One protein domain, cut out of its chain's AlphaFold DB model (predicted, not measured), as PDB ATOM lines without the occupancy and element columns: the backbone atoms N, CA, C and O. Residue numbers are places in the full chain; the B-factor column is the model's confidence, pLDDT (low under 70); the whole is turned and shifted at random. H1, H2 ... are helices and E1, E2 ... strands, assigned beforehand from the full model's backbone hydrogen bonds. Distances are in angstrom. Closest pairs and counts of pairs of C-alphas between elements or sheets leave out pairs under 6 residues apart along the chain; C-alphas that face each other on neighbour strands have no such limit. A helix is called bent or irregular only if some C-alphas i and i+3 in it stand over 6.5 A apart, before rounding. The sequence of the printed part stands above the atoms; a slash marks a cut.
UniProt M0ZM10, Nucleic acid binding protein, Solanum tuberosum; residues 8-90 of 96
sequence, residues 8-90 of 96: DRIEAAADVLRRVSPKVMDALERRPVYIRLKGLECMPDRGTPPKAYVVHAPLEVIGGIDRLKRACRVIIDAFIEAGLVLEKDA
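What this domain is: This is residues 8 to 90 of the 96 residues of the protein "Nucleic acid binding protein" of Solanum tuberosum (UniProt M0ZM10). A thin antiparallel hairpin, E1 and E2, with its long loop of residues 38 to 58, reaches away from a pair of helices, H1 and H2, that lie side by side and run opposite ways. The short H3 lies near the end of H2, and the hairpin's loop and the helix pair make the two ends of a loose, open shape. The printed part has 83 residues, with three named helices and two named strands in the order H1, E1, E2, H2, H3; the sheet's order is E1 - E2, antiparallel, and the class is mostly helix. The whole is loose, with a radius of gyration of the C-alphas of 16.2 A and spans of 44 by 32 by 18 A.

Where its parts are: Look first at the strands: E1 is residues 34 to 37, with C-alpha 34 at (103.348, 4.101, 136.059), and E2 is residues 59 to 62. Then find C-alpha 8 at (87.329, -26.440, 136.581); from there H1 runs through residues 8 to 27, 28.0 A from first to last C-alpha. H1 is irregular, with C-alphas 19 and 22 at 7.2 A, and has a kink of 45 degrees near residue 21. H2 is residues 66 to 81, 22.1 A long. H3, residues 87 to 90, ends at C-alpha 90, (103.114, -21.224, 124.828).

How they stand to each other: In the hairpin of E1 and E2 the directions stand at 148 degrees, antiparallel. C-alphas 35 and 61 face each other at 4.7 A; N 36 and O 60, 2.9 A apart, and N 60 and O 36, 2.8 A apart, are within hydrogen-bond range. Farther along the loop, residues 41 to 42 make a short antiparallel pairing with residues 55 to 56. H1 and H2 touch, closest at the C-alphas of Ala 27 and Ala 71, 5.0 A apart. They run opposite ways at a shallow tilt of 32 degrees, only just short of steep. H2 and H3 are close but not clearly touching; their closest C-alphas, those of Ile 80 and Ala 90, are 6.5 A apart. Among the pairs that are apart are H1 and E2, E1 and H2, and H1 and H3. Every O i to N i+4 pair of H2 is within hydrogen-bond range, and 14 of 16 in H1; H3 is too short for such a pair.

The domain as a whole: The two C-alphas farthest apart, those of Arg 19 and Pro 50, are 44.7 A apart. The printed part has no cut. The link from E1 to E2 is long, with 21 residues; H1 to E1 is short, and E2 to H2 and H2 to H3 are tight. The mean pLDDT of the printed part is 93.8, and no printed residue is under 70; H3 has a mean of 83.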
ATOM      1  N   ASP A   8      86.121 -25.931 135.913       97.69
ATOM      2  CA  ASP A   8      87.329 -26.440 136.581       97.69
ATOM      3  C   ASP A   8      88.602 -25.702 136.139       97.69
ATOM      4  O   ASP A   8      89.472 -25.379 136.947       97.69
ATOM      5  N   ARG A   9      88.730 -25.393 134.842       97.12
ATOM      6  CA  ARG A   9      89.889 -24.655 134.319       97.12
ATOM      7  C   ARG A   9      89.838 -23.169 134.648       97.12
ATOM      8  O   ARG A   9      90.896 -22.556 134.787       97.12
ATOM      9  N   ILE A  10      88.646 -22.590 134.775       97.62
ATOM     10  CA  ILE A  10      88.472 -21.215 135.258       97.62
ATOM     11  C   ILE A  10      88.895 -21.129 136.730       97.62
ATOM     12  O   ILE A  10      89.657 -20.230 137.089       97.62
ATOM     13  N   GLU A  11      88.472 -22.082 137.559       98.19
ATOM     14  CA  GLU A  11      88.872 -22.173 138.966       98.19
ATOM     15  C   GLU A  11      90.383 -22.385 139.103       98.19
ATOM     16  O   GLU A  11      91.046 -21.636 139.824       98.19
ATOM     17  N   ALA A  12      90.959 -23.302 138.321       98.00
ATOM     18  CA  ALA A  12      92.404 -23.508 138.281       98.00
ATOM     19  C   ALA A  12      93.164 -22.227 137.889       98.00
ATOM     20  O   ALA A  12      94.183 -21.901 138.498       98.00
ATOM     21  N   ALA A  13      92.672 -21.466 136.907       97.75
ATOM     22  CA  ALA A  13      93.273 -20.191 136.514       97.75
ATOM     23  C   ALA A  13      93.197 -19.135 137.627       97.75
ATOM     24  O   ALA A  13      94.173 -18.419 137.869       97.75
ATOM     25  N   ALA A  14      92.061 -19.045 138.323       97.88
ATOM     26  CA  ALA A  14      91.901 -18.151 139.465       97.88
ATOM     27  C   ALA A  14      92.872 -18.514 140.601       97.88
ATOM     28  O   ALA A  14      93.505 -17.630 141.188       97.88
ATOM     29  N   ASP A  15      93.052 -19.806 140.869       98.25
ATOM     30  CA  ASP A  15      93.997 -20.289 141.875       98.25
ATOM     31  C   ASP A  15      95.456 -20.038 141.489       98.25
ATOM     32  O   ASP A  15      96.249 -19.634 142.344       98.25
ATOM     33  N   VAL A  16      95.814 -20.190 140.209       98.12
ATOM     34  CA  VAL A  16      97.140 -19.796 139.704       98.12
ATOM     35  C   VAL A  16      97.389 -18.309 139.956       98.12
ATOM     36  O   VAL A  16      98.433 -17.958 140.509       98.12
ATOM     37  N   LEU A  17      96.427 -17.433 139.638       97.06
ATOM     38  CA  LEU A  17      96.559 -15.990 139.878       97.06
ATOM     39  C   LEU A  17      96.746 -15.659 141.365       97.06
ATOM     40  O   LEU A  17      97.617 -14.859 141.714       97.06
ATOM     41  N   ARG A  18      95.977 -16.301 142.254       97.88
ATOM     42  CA  ARG A  18      96.125 -16.124 143.709       97.88
ATOM     43  C   ARG A  18      97.513 -16.543 144.187       97.88
ATOM     44  O   ARG A  18      98.152 -15.805 144.934       97.88
ATOM     45  N   ARG A  19      97.994 -17.705 143.739       97.75
ATOM     46  CA  ARG A  19      99.288 -18.272 144.155       97.75
ATOM     47  C   ARG A  19     100.482 -17.496 143.608       97.75
ATOM     48  O   ARG A  19     101.495 -17.391 144.292       97.75
ATOM     49  N   VAL A  20     100.383 -16.962 142.391       97.88
ATOM     50  CA  VAL A  20     101.494 -16.243 141.748       97.88
ATOM     51  C   VAL A  20     101.610 -14.788 142.218       97.88
ATOM     52  O   VAL A  20     102.672 -14.187 142.069       97.88
ATOM     53  N   SER A  21     100.564 -14.236 142.843       97.06
ATOM     54  CA  SER A  21     100.507 -12.838 143.298       97.06
ATOM     55  C   SER A  21     101.757 -12.364 144.072       97.06
ATOM     56  O   SER A  21     102.327 -11.345 143.677       97.06
ATOM     57  N   PRO A  22     102.296 -13.095 145.073       97.88
ATOM     58  CA  PRO A  22     103.518 -12.668 145.765       97.88
ATOM     59  C   PRO A  22     104.735 -12.555 144.834       97.88
ATOM     60  O   PRO A  22     105.463 -11.567 144.887       97.88
ATOM     61  N   LYS A  23     104.916 -13.515 143.913       98.06
ATOM     62  CA  LYS A  23     106.016 -13.493 142.931       98.06
ATOM     63  C   LYS A  23     105.873 -12.334 141.947       98.06
ATOM     64  O   LYS A  23     106.871 -11.738 141.553       98.06
ATOM     65  N   VAL A  24     104.642 -11.999 141.558       97.81
ATOM     66  CA  VAL A  24     104.353 -10.830 140.715       97.81
ATOM     67  C   VAL A  24     104.732  -9.545 141.449       97.81
ATOM     68  O   VAL A  24     105.407  -8.695 140.873       97.81
ATOM     69  N   MET A  25     104.370  -9.422 142.729       97.31
ATOM     70  CA  MET A  25     104.740  -8.265 143.549       97.31
ATOM     71  C   MET A  25     106.257  -8.117 143.684       97.31
ATOM     72  O   MET A  25     106.772  -7.003 143.578       97.31
ATOM     73  N   ASP A  26     106.978  -9.223 143.858       97.75
ATOM     74  CA  ASP A  26     108.441  -9.221 143.920       97.75
ATOM     75  C   ASP A  26     109.074  -8.869 142.562       97.75
ATOM     76  O   ASP A  26     109.999  -8.059 142.513       97.75
ATOM     77  N   ALA A  27     108.538  -9.377 141.446       97.38
ATOM     78  CA  ALA A  27     108.988  -9.026 140.092       97.38
ATOM     79  C   ALA A  27     108.753  -7.543 139.750       97.38
ATOM     80  O   ALA A  27     109.535  -6.932 139.014       97.38
ATOM     81  N   LEU A  28     107.696  -6.957 140.319       97.00
ATOM     82  CA  LEU A  28     107.416  -5.523 140.288       97.00
ATOM     83  C   LEU A  28     108.228  -4.729 141.318       97.00
ATOM     84  O   LEU A  28     108.079  -3.508 141.386       97.00
ATOM     85  N   GLU A  29     109.091  -5.379 142.099       96.69
ATOM     86  CA  GLU A  29     109.910  -4.769 143.152       96.69
ATOM     87  C   GLU A  29     109.060  -4.024 144.190       96.69
ATOM     88  O   GLU A  29     109.489  -3.014 144.745       96.69
ATOM     89  N   ARG A  30     107.824  -4.495 144.413       96.56
ATOM     90  CA  ARG A  30     106.831  -3.934 145.350       96.56
ATOM     91  C   ARG A  30     106.564  -2.442 145.161       96.56
ATOM     92  O   ARG A  30     106.140  -1.749 146.082       96.56
ATOM     93  N   ARG A  31     106.802  -1.944 143.951       95.44
ATOM     94  CA  ARG A  31     106.574  -0.554 143.567       95.44
ATOM     95  C   ARG A  31     105.483  -0.492 142.501       95.44
ATOM     96  O   ARG A  31     105.388  -1.412 141.685       95.44
ATOM     97  N   PRO A  32     104.704   0.600 142.444       95.00
ATOM     98  CA  PRO A  32     103.751   0.804 141.364       95.00
ATOM     99  C   PRO A  32     104.422   0.770 139.983       95.00
ATOM    100  O   PRO A  32     105.626   1.029 139.837       95.00
ATOM    101  N   VAL A  33     103.617   0.459 138.970       95.31
ATOM    102  CA  VAL A  33     103.956   0.663 137.560       95.31
ATOM    103  C   VAL A  33     103.202   1.897 137.098       95.31
ATOM    104  O   VAL A  33     101.977   1.944 137.175       95.31
ATOM    105  N   TYR A  34     103.935   2.895 136.622       96.00
ATOM    106  CA  TYR A  34     103.348   4.101 136.059       96.00
ATOM    107  C   TYR A  34     103.356   3.975 134.542       96.00
ATOM    108  O   TYR A  34     104.408   3.755 133.941       96.00
ATOM    109  N   ILE A  35     102.185   4.106 133.930       95.12
ATOM    110  CA  ILE A  35     102.027   4.063 132.478       95.12
ATOM    111  C   ILE A  35     101.495   5.395 131.970       95.12
ATOM    112  O   ILE A  35     100.660   6.032 132.613       95.12
ATOM    113  N   ARG A  36     101.976   5.811 130.801       95.25
ATOM    114  CA  ARG A  36     101.457   6.958 130.058       95.25
ATOM    115  C   ARG A  36     100.929   6.474 128.719       95.25
ATOM    116  O   ARG A  36     101.665   5.853 127.961       95.25
ATOM    117  N   LEU A  37      99.675   6.788 128.421       95.06
ATOM    118  CA  LEU A  37      99.095   6.539 127.105       95.06
ATOM    119  C   LEU A  37      99.515   7.658 126.143       95.06
ATOM    120  O   LEU A  37      99.467   8.834 126.511       95.06
ATOM    121  N   LYS A  38      99.941   7.303 124.928       92.50
ATOM    122  CA  LYS A  38     100.461   8.242 123.921       92.50
ATOM    123  C   LYS A  38      99.560   8.292 122.687       92.50
ATOM    124  O   LYS A  38      99.931   7.830 121.619       92.50
ATOM    125  N   GLY A  39      98.375   8.878 122.829       93.19
ATOM    126  CA  GLY A  39      97.444   9.030 121.707       93.19
ATOM    127  C   GLY A  39      96.899   7.688 121.216       93.19
ATOM    128  O   GLY A  39      96.560   6.834 122.033       93.19
ATOM    129  N   LEU A  40      96.786   7.527 119.896       92.88
ATOM    130  CA  LEU A  40      96.225   6.344 119.243       92.88
ATOM    131  C   LEU A  40      97.080   5.937 118.039       92.88
ATOM    132  O   LEU A  40      97.522   6.797 117.278       92.88
ATOM    133  N   GLU A  41      97.249   4.634 117.839       92.38
ATOM    134  CA  GLU A  41      97.913   4.049 116.676       92.38
ATOM    135  C   GLU A  41      97.148   2.830 116.141       92.38
ATOM    136  O   GLU A  41      96.335   2.213 116.834       92.38
ATOM    137  N   CYS A  42      97.380   2.496 114.872       93.06
ATOM    138  CA  CYS A  42      96.871   1.254 114.294       93.06
ATOM    139  C   CYS A  42      97.743   0.094 114.772       93.06
ATOM    140  O   CYS A  42      98.967   0.184 114.686       93.06
ATOM    141  N   MET A  43      97.125  -1.005 115.210       89.38
ATOM    142  CA  MET A  43      97.881  -2.200 115.590       89.38
ATOM    143  C   MET A  43      98.680  -2.709 114.375       89.38
ATOM    144  O   MET A  43      98.092  -2.844 113.290       89.38
ATOM    145  N   PRO A  44      99.981  -3.032 114.535       82.69
ATOM    146  CA  PRO A  44     100.781  -3.620 113.469       82.69
ATOM    147  C   PRO A  44     100.079  -4.837 112.856       82.69
ATOM    148  O   PRO A  44      99.425  -5.614 113.553       82.69
ATOM    149  N   ASP A  45     100.157  -4.966 111.533       85.50
ATOM    150  CA  ASP A  45      99.526  -6.043 110.756       85.50
ATOM    151  C   ASP A  45      97.981  -6.110 110.844       85.50
ATOM    152  O   ASP A  45      97.361  -7.075 110.384       85.50
ATOM    153  N   ARG A  46      97.320  -5.082 111.406       86.75
ATOM    154  CA  ARG A  46      95.849  -4.980 111.539       86.75
ATOM    155  C   ARG A  46      95.281  -3.718 110.886       86.75
ATOM    156  O   ARG A  46      94.327  -3.111 111.380       86.75
ATOM    157  N   GLY A  47      95.819  -3.380 109.721       82.94
ATOM    158  CA  GLY A  47      95.323  -2.315 108.855       82.94
ATOM    159  C   GLY A  47      96.229  -1.089 108.819       82.94
ATOM    160  O   GLY A  47      97.338  -1.085 109.340       82.94
ATOM    161  N   THR A  48      95.740  -0.050 108.155       86.56
ATOM    162  CA  THR A  48      96.397   1.259 108.010       86.56
ATOM    163  C   THR A  48      95.450   2.352 108.510       86.56
ATOM    164  O   THR A  48      94.258   2.074 108.617       86.56
ATOM    165  N   PRO A  49      95.895   3.595 108.774       88.94
ATOM    166  CA  PRO A  49      95.016   4.647 109.299       88.94
ATOM    167  C   PRO A  49      93.659   4.819 108.581       88.94
ATOM    168  O   PRO A  49      92.648   4.913 109.271       88.94
ATOM    169  N   PRO A  50      93.562   4.780 107.235       91.31
ATOM    170  CA  PRO A  50      92.265   4.877 106.555       91.31
ATOM    171  C   PRO A  50      91.452   3.566 106.528       91.31
ATOM    172  O   PRO A  50      90.294   3.581 106.118       91.31
ATOM    173  N   LYS A  51      92.042   2.423 106.902       90.94
ATOM    174  CA  LYS A  51      91.428   1.079 106.874       90.94
ATOM    175  C   LYS A  51      91.816   0.277 108.120       90.94
ATOM    176  O   LYS A  51      92.260  -0.868 108.022       90.94
ATOM    177  N   ALA A  52      91.741   0.910 109.285       91.38
ATOM    178  CA  ALA A  52      92.180   0.297 110.527       91.38
ATOM    179  C   ALA A  52      91.159  -0.758 110.972       91.38
ATOM    180  O   ALA A  52      89.977  -0.451 111.119       91.38
ATOM    181  N   TYR A  53      91.611  -1.990 111.208       92.56
ATOM    182  CA  TYR A  53      90.775  -3.033 111.814       92.56
ATOM    183  C   TYR A  53      90.864  -2.995 113.339       92.56
ATOM    184  O   TYR A  53      89.905  -3.341 114.025       92.56
ATOM    185  N   VAL A  54      92.020  -2.583 113.868       92.25
ATOM    186  CA  VAL A  54      92.257  -2.425 115.303       92.25
ATOM    187  C   VAL A  54      93.065  -1.153 115.537       92.25
ATOM    188  O   VAL A  54      94.163  -0.999 115.005       92.25
ATOM    189  N   VAL A  55      92.527  -0.266 116.369       92.94
ATOM    190  CA  VAL A  55      93.205   0.932 116.879       92.94
ATOM    191  C   VAL A  55      93.437   0.734 118.371       92.94
ATOM    192  O   VAL A  55      92.544   0.256 119.072       92.94
ATOM    193  N   HIS A  56      94.621   1.086 118.864       91.69
ATOM    194  CA  HIS A  56      94.941   1.028 120.288       91.69
ATOM    195  C   HIS A  56      95.674   2.284 120.746       91.69
ATOM    196  O   HIS A  56      96.212   3.036 119.941       91.69
ATOM    197  N   ALA A  57      95.687   2.508 122.057       94.06
ATOM    198  CA  ALA A  57      96.537   3.523 122.655       94.06
ATOM    199  C   ALA A  57      97.928   2.917 122.914       94.06
ATOM    200  O   ALA A  57      98.016   1.953 123.684       94.06
ATOM    201  N   PRO A  58      99.007   3.439 122.302       91.50
ATOM    202  CA  PRO A  58     100.361   3.053 122.676       91.50
ATOM    203  C   PRO A  58     100.613   3.418 124.140       91.50
ATOM    204  O   PRO A  58     100.134   4.451 124.623       91.50
ATOM    205  N   LEU A  59     101.399   2.599 124.838       91.00
ATOM    206  CA  LEU A  59     101.786   2.854 126.222       91.00
ATOM    207  C   LEU A  59     103.292   3.072 126.350       91.00
ATOM    208  O   LEU A  59     104.102   2.423 125.697       91.00
ATOM    209  N   GLU A  60     103.665   3.977 127.244       93.94
ATOM    210  CA  GLU A  60     105.022   4.161 127.741       93.94
ATOM    211  C   GLU A  60     105.051   3.772 129.219       93.94
ATOM    212  O   GLU A  60     104.294   4.323 130.022       93.94
ATOM    213  N   VAL A  61     105.938   2.847 129.590       94.94
ATOM    214  CA  VAL A  61     106.189   2.522 130.999       94.94
ATOM    215  C   VAL A  61     107.218   3.501 131.557       94.94
ATOM    216  O   VAL A  61     108.391   3.486 131.175       94.94
ATOM    217  N   ILE A  62     106.782   4.357 132.476       94.62
ATOM    218  CA  ILE A  62     107.648   5.345 133.118       94.62
ATOM    219  C   ILE A  62     108.632   4.618 134.040       94.62
ATOM    220  O   ILE A  62     108.233   3.843 134.910       94.62
ATOM    221  N   GLY A  63     109.928   4.883 133.857       91.50
ATOM    222  CA  GLY A  63     110.994   4.201 134.597       91.50
ATOM    223  C   GLY A  63     111.419   2.852 134.004       91.50
ATOM    224  O   GLY A  63     112.175   2.131 134.651       91.50
ATOM    225  N   GLY A  64     110.972   2.527 132.786       93.62
ATOM    226  CA  GLY A  64     111.427   1.359 132.032       93.62
ATOM    227  C   GLY A  64     110.468   0.168 132.089       93.62
ATOM    228  O   GLY A  64     109.751  -0.059 133.060       93.62
ATOM    229  N   ILE A  65     110.468  -0.612 131.010       93.25
ATOM    230  CA  ILE A  65     109.507  -1.694 130.764       93.25
ATOM    231  C   ILE A  65     109.881  -3.020 131.442       93.25
ATOM    232  O   ILE A  65     109.033  -3.896 131.605       93.25
ATOM    233  N   ASP A  66     111.135  -3.182 131.867       93.88
ATOM    234  CA  ASP A  66     111.686  -4.482 132.264       93.88
ATOM    235  C   ASP A  66     110.975  -5.103 133.468       93.88
ATOM    236  O   ASP A  66     110.721  -6.307 133.481       93.88
ATOM    237  N   ARG A  67     110.599  -4.289 134.464       95.19
ATOM    238  CA  ARG A  67     109.832  -4.746 135.638       95.19
ATOM    239  C   ARG A  67     108.476  -5.311 135.231       95.19
ATOM    240  O   ARG A  67     108.099  -6.393 135.670       95.19
ATOM    241  N   LEU A  68     107.773  -4.600 134.349       94.88
ATOM    242  CA  LEU A  68     106.487  -5.050 133.829       94.88
ATOM    243  C   LEU A  68     106.659  -6.326 132.995       94.88
ATOM    244  O   LEU A  68     105.919  -7.282 133.198       94.88
ATOM    245  N   LYS A  69     107.681  -6.393 132.129       94.44
ATOM    246  CA  LYS A  69     108.001  -7.601 131.349       94.44
ATOM    247  C   LYS A  69     108.280  -8.810 132.239       94.44
ATOM    248  O   LYS A  69     107.708  -9.871 131.993       94.44
ATOM    249  N   ARG A  70     109.086  -8.658 133.296       95.38
ATOM    250  CA  ARG A  70     109.340  -9.724 134.282       95.38
ATOM    251  C   ARG A  70     108.055 -10.178 134.968       95.38
ATOM    252  O   ARG A  70     107.802 -11.376 135.040       95.38
ATOM    253  N   ALA A  71     107.230  -9.240 135.427       96.19
ATOM    254  CA  ALA A  71     105.970  -9.556 136.094       96.19
ATOM    255  C   ALA A  71     104.989 -10.294 135.167       96.19
ATOM    256  O   ALA A  71     104.418 -11.312 135.556       96.19
ATOM    257  N   CYS A  72     104.850  -9.848 133.916       94.62
ATOM    258  CA  CYS A  72     104.040 -10.541 132.917       94.62
ATOM    259  C   CYS A  72     104.591 -11.940 132.611       94.62
ATOM    260  O   CYS A  72     103.814 -12.883 132.463       94.62
ATOM    261  N   ARG A  73     105.919 -12.099 132.551       94.44
ATOM    262  CA  ARG A  73     106.558 -13.400 132.320       94.44
ATOM    263  C   ARG A  73     106.276 -14.385 133.454       94.44
ATOM    264  O   ARG A  73     105.879 -15.504 133.170       94.44
ATOM    265  N   VAL A  74     106.363 -13.938 134.708       96.62
ATOM    266  CA  VAL A  74     105.991 -14.732 135.894       96.62
ATOM    267  C   VAL A  74     104.556 -15.269 135.795       96.62
ATOM    268  O   VAL A  74     104.316 -16.431 136.116       96.62
ATOM    269  N   ILE A  75     103.606 -14.453 135.327       96.06
ATOM    270  CA  ILE A  75     102.215 -14.889 135.129       96.06
ATOM    271  C   ILE A  75     102.128 -15.907 133.987       96.06
ATOM    272  O   ILE A  75     101.508 -16.954 134.148       96.06
ATOM    273  N   ILE A  76     102.742 -15.618 132.837       94.19
ATOM    274  CA  ILE A  76     102.703 -16.504 131.666       94.19
ATOM    275  C   ILE A  76     103.280 -17.879 132.001       94.19
ATOM    276  O   ILE A  76     102.627 -18.884 131.728       94.19
ATOM    277  N   ASP A  77     104.456 -17.917 132.624       94.44
ATOM    278  CA  ASP A  77     105.146 -19.160 132.959       94.44
ATOM    279  C   ASP A  77     104.297 -19.992 133.934       94.44
ATOM    280  O   ASP A  77     104.079 -21.177 133.693       94.44
ATOM    281  N   ALA A  78     103.672 -19.363 134.939       96.81
ATOM    282  CA  ALA A  78     102.763 -20.053 135.858       96.81
ATOM    283  C   ALA A  78     101.531 -20.657 135.152       96.81
ATOM    284  O   ALA A  78     101.083 -21.753 135.494       96.81
ATOM    285  N   PHE A  79     100.976 -19.973 134.148       96.12
ATOM    286  CA  PHE A  79      99.864 -20.507 133.355       96.12
ATOM    287  C   PHE A  79     100.303 -21.637 132.412       96.12
ATOM    288  O   PHE A  79      99.523 -22.565 132.171       96.12
ATOM    289  N   ILE A  80     101.524 -21.575 131.871       94.44
ATOM    290  CA  ILE A  80     102.109 -22.655 131.064       94.44
ATOM    291  C   ILE A  80     102.321 -23.895 131.938       94.44
ATOM    292  O   ILE A  80     101.841 -24.968 131.576       94.44
ATOM    293  N   GLU A  81     102.955 -23.735 133.102       95.06
ATOM    294  CA  GLU A  81     103.194 -24.803 134.084       95.06
ATOM    295  C   GLU A  81     101.887 -25.464 134.545       95.06
ATOM    296  O   GLU A  81     101.814 -26.684 134.671       95.06
ATOM    297  N   ALA A  82     100.820 -24.680 134.719       95.94
ATOM    298  CA  ALA A  82      99.495 -25.189 135.067       95.94
ATOM    299  C   ALA A  82      98.756 -25.881 133.900       95.94
ATOM    300  O   ALA A  82      97.614 -26.318 134.058       95.94
ATOM    301  N   GLY A  83      99.348 -25.953 132.702       95.50
ATOM    302  CA  GLY A  83      98.707 -26.548 131.527       95.50
ATOM    303  C   GLY A  83      97.474 -25.767 131.052       95.50
ATOM    304  O   GLY A  83      96.557 -26.341 130.446       95.50
ATOM    305  N   LEU A  84      97.434 -24.459 131.330       96.44
ATOM    306  CA  LEU A  84      96.323 -23.560 131.008       96.44
ATOM    307  C   LEU A  84      96.542 -22.775 129.710       96.44
ATOM    308  O   LEU A  84      95.691 -21.975 129.334       96.44
ATOM    309  N   VAL A  85      97.636 -23.015 128.986       94.25
ATOM    310  CA  VAL A  85      97.934 -22.368 127.698       94.25
ATOM    311  C   VAL A  85      97.844 -23.390 126.557       94.25
ATOM    312  O   VAL A  85      98.189 -24.564 126.718       94.25
ATOM    313  N   LEU A  86      97.325 -22.974 125.396       89.25
ATOM    314  CA  LEU A  86      97.425 -23.759 124.159       89.25
ATOM    315  C   LEU A  86      98.890 -23.870 123.725       89.25
ATOM    316  O   LEU A  86      99.588 -22.866 123.691       89.25
ATOM    317  N   GLU A  87      99.340 -25.062 123.327       85.19
ATOM    318  CA  GLU A  87     100.749 -25.316 122.967       85.19
ATOM    319  C   GLU A  87     101.267 -24.357 121.891       85.19
ATOM    320  O   GLU A  87     102.327 -23.759 122.049       85.19
ATOM    321  N   LYS A  88     100.456 -24.104 120.854       84.94
ATOM    322  CA  LYS A  88     100.761 -23.143 119.779       84.94
ATOM    323  C   LYS A  88     101.029 -21.712 120.264       84.94
ATOM    324  O   LYS A  88     101.602 -20.911 119.532       84.94
ATOM    325  N   ASP A  89     100.570 -21.377 121.465       83.75
ATOM    326  CA  ASP A  89     100.687 -20.051 122.059       83.75
ATOM    327  C   ASP A  89     101.654 -20.014 123.249       83.75
ATOM    328  O   ASP A  89     101.951 -18.923 123.727       83.75
ATOM    329  N   ALA A  90     102.164 -21.160 123.714       78.62
ATOM    330  CA  ALA A  90     103.114 -21.224 124.828       78.62
ATOM    331  C   ALA A  90     104.446 -20.526 124.493       78.62
ATOM    332  O   ALA A  90     105.076 -19.933 125.363       78.62
TER     333      ALA A  90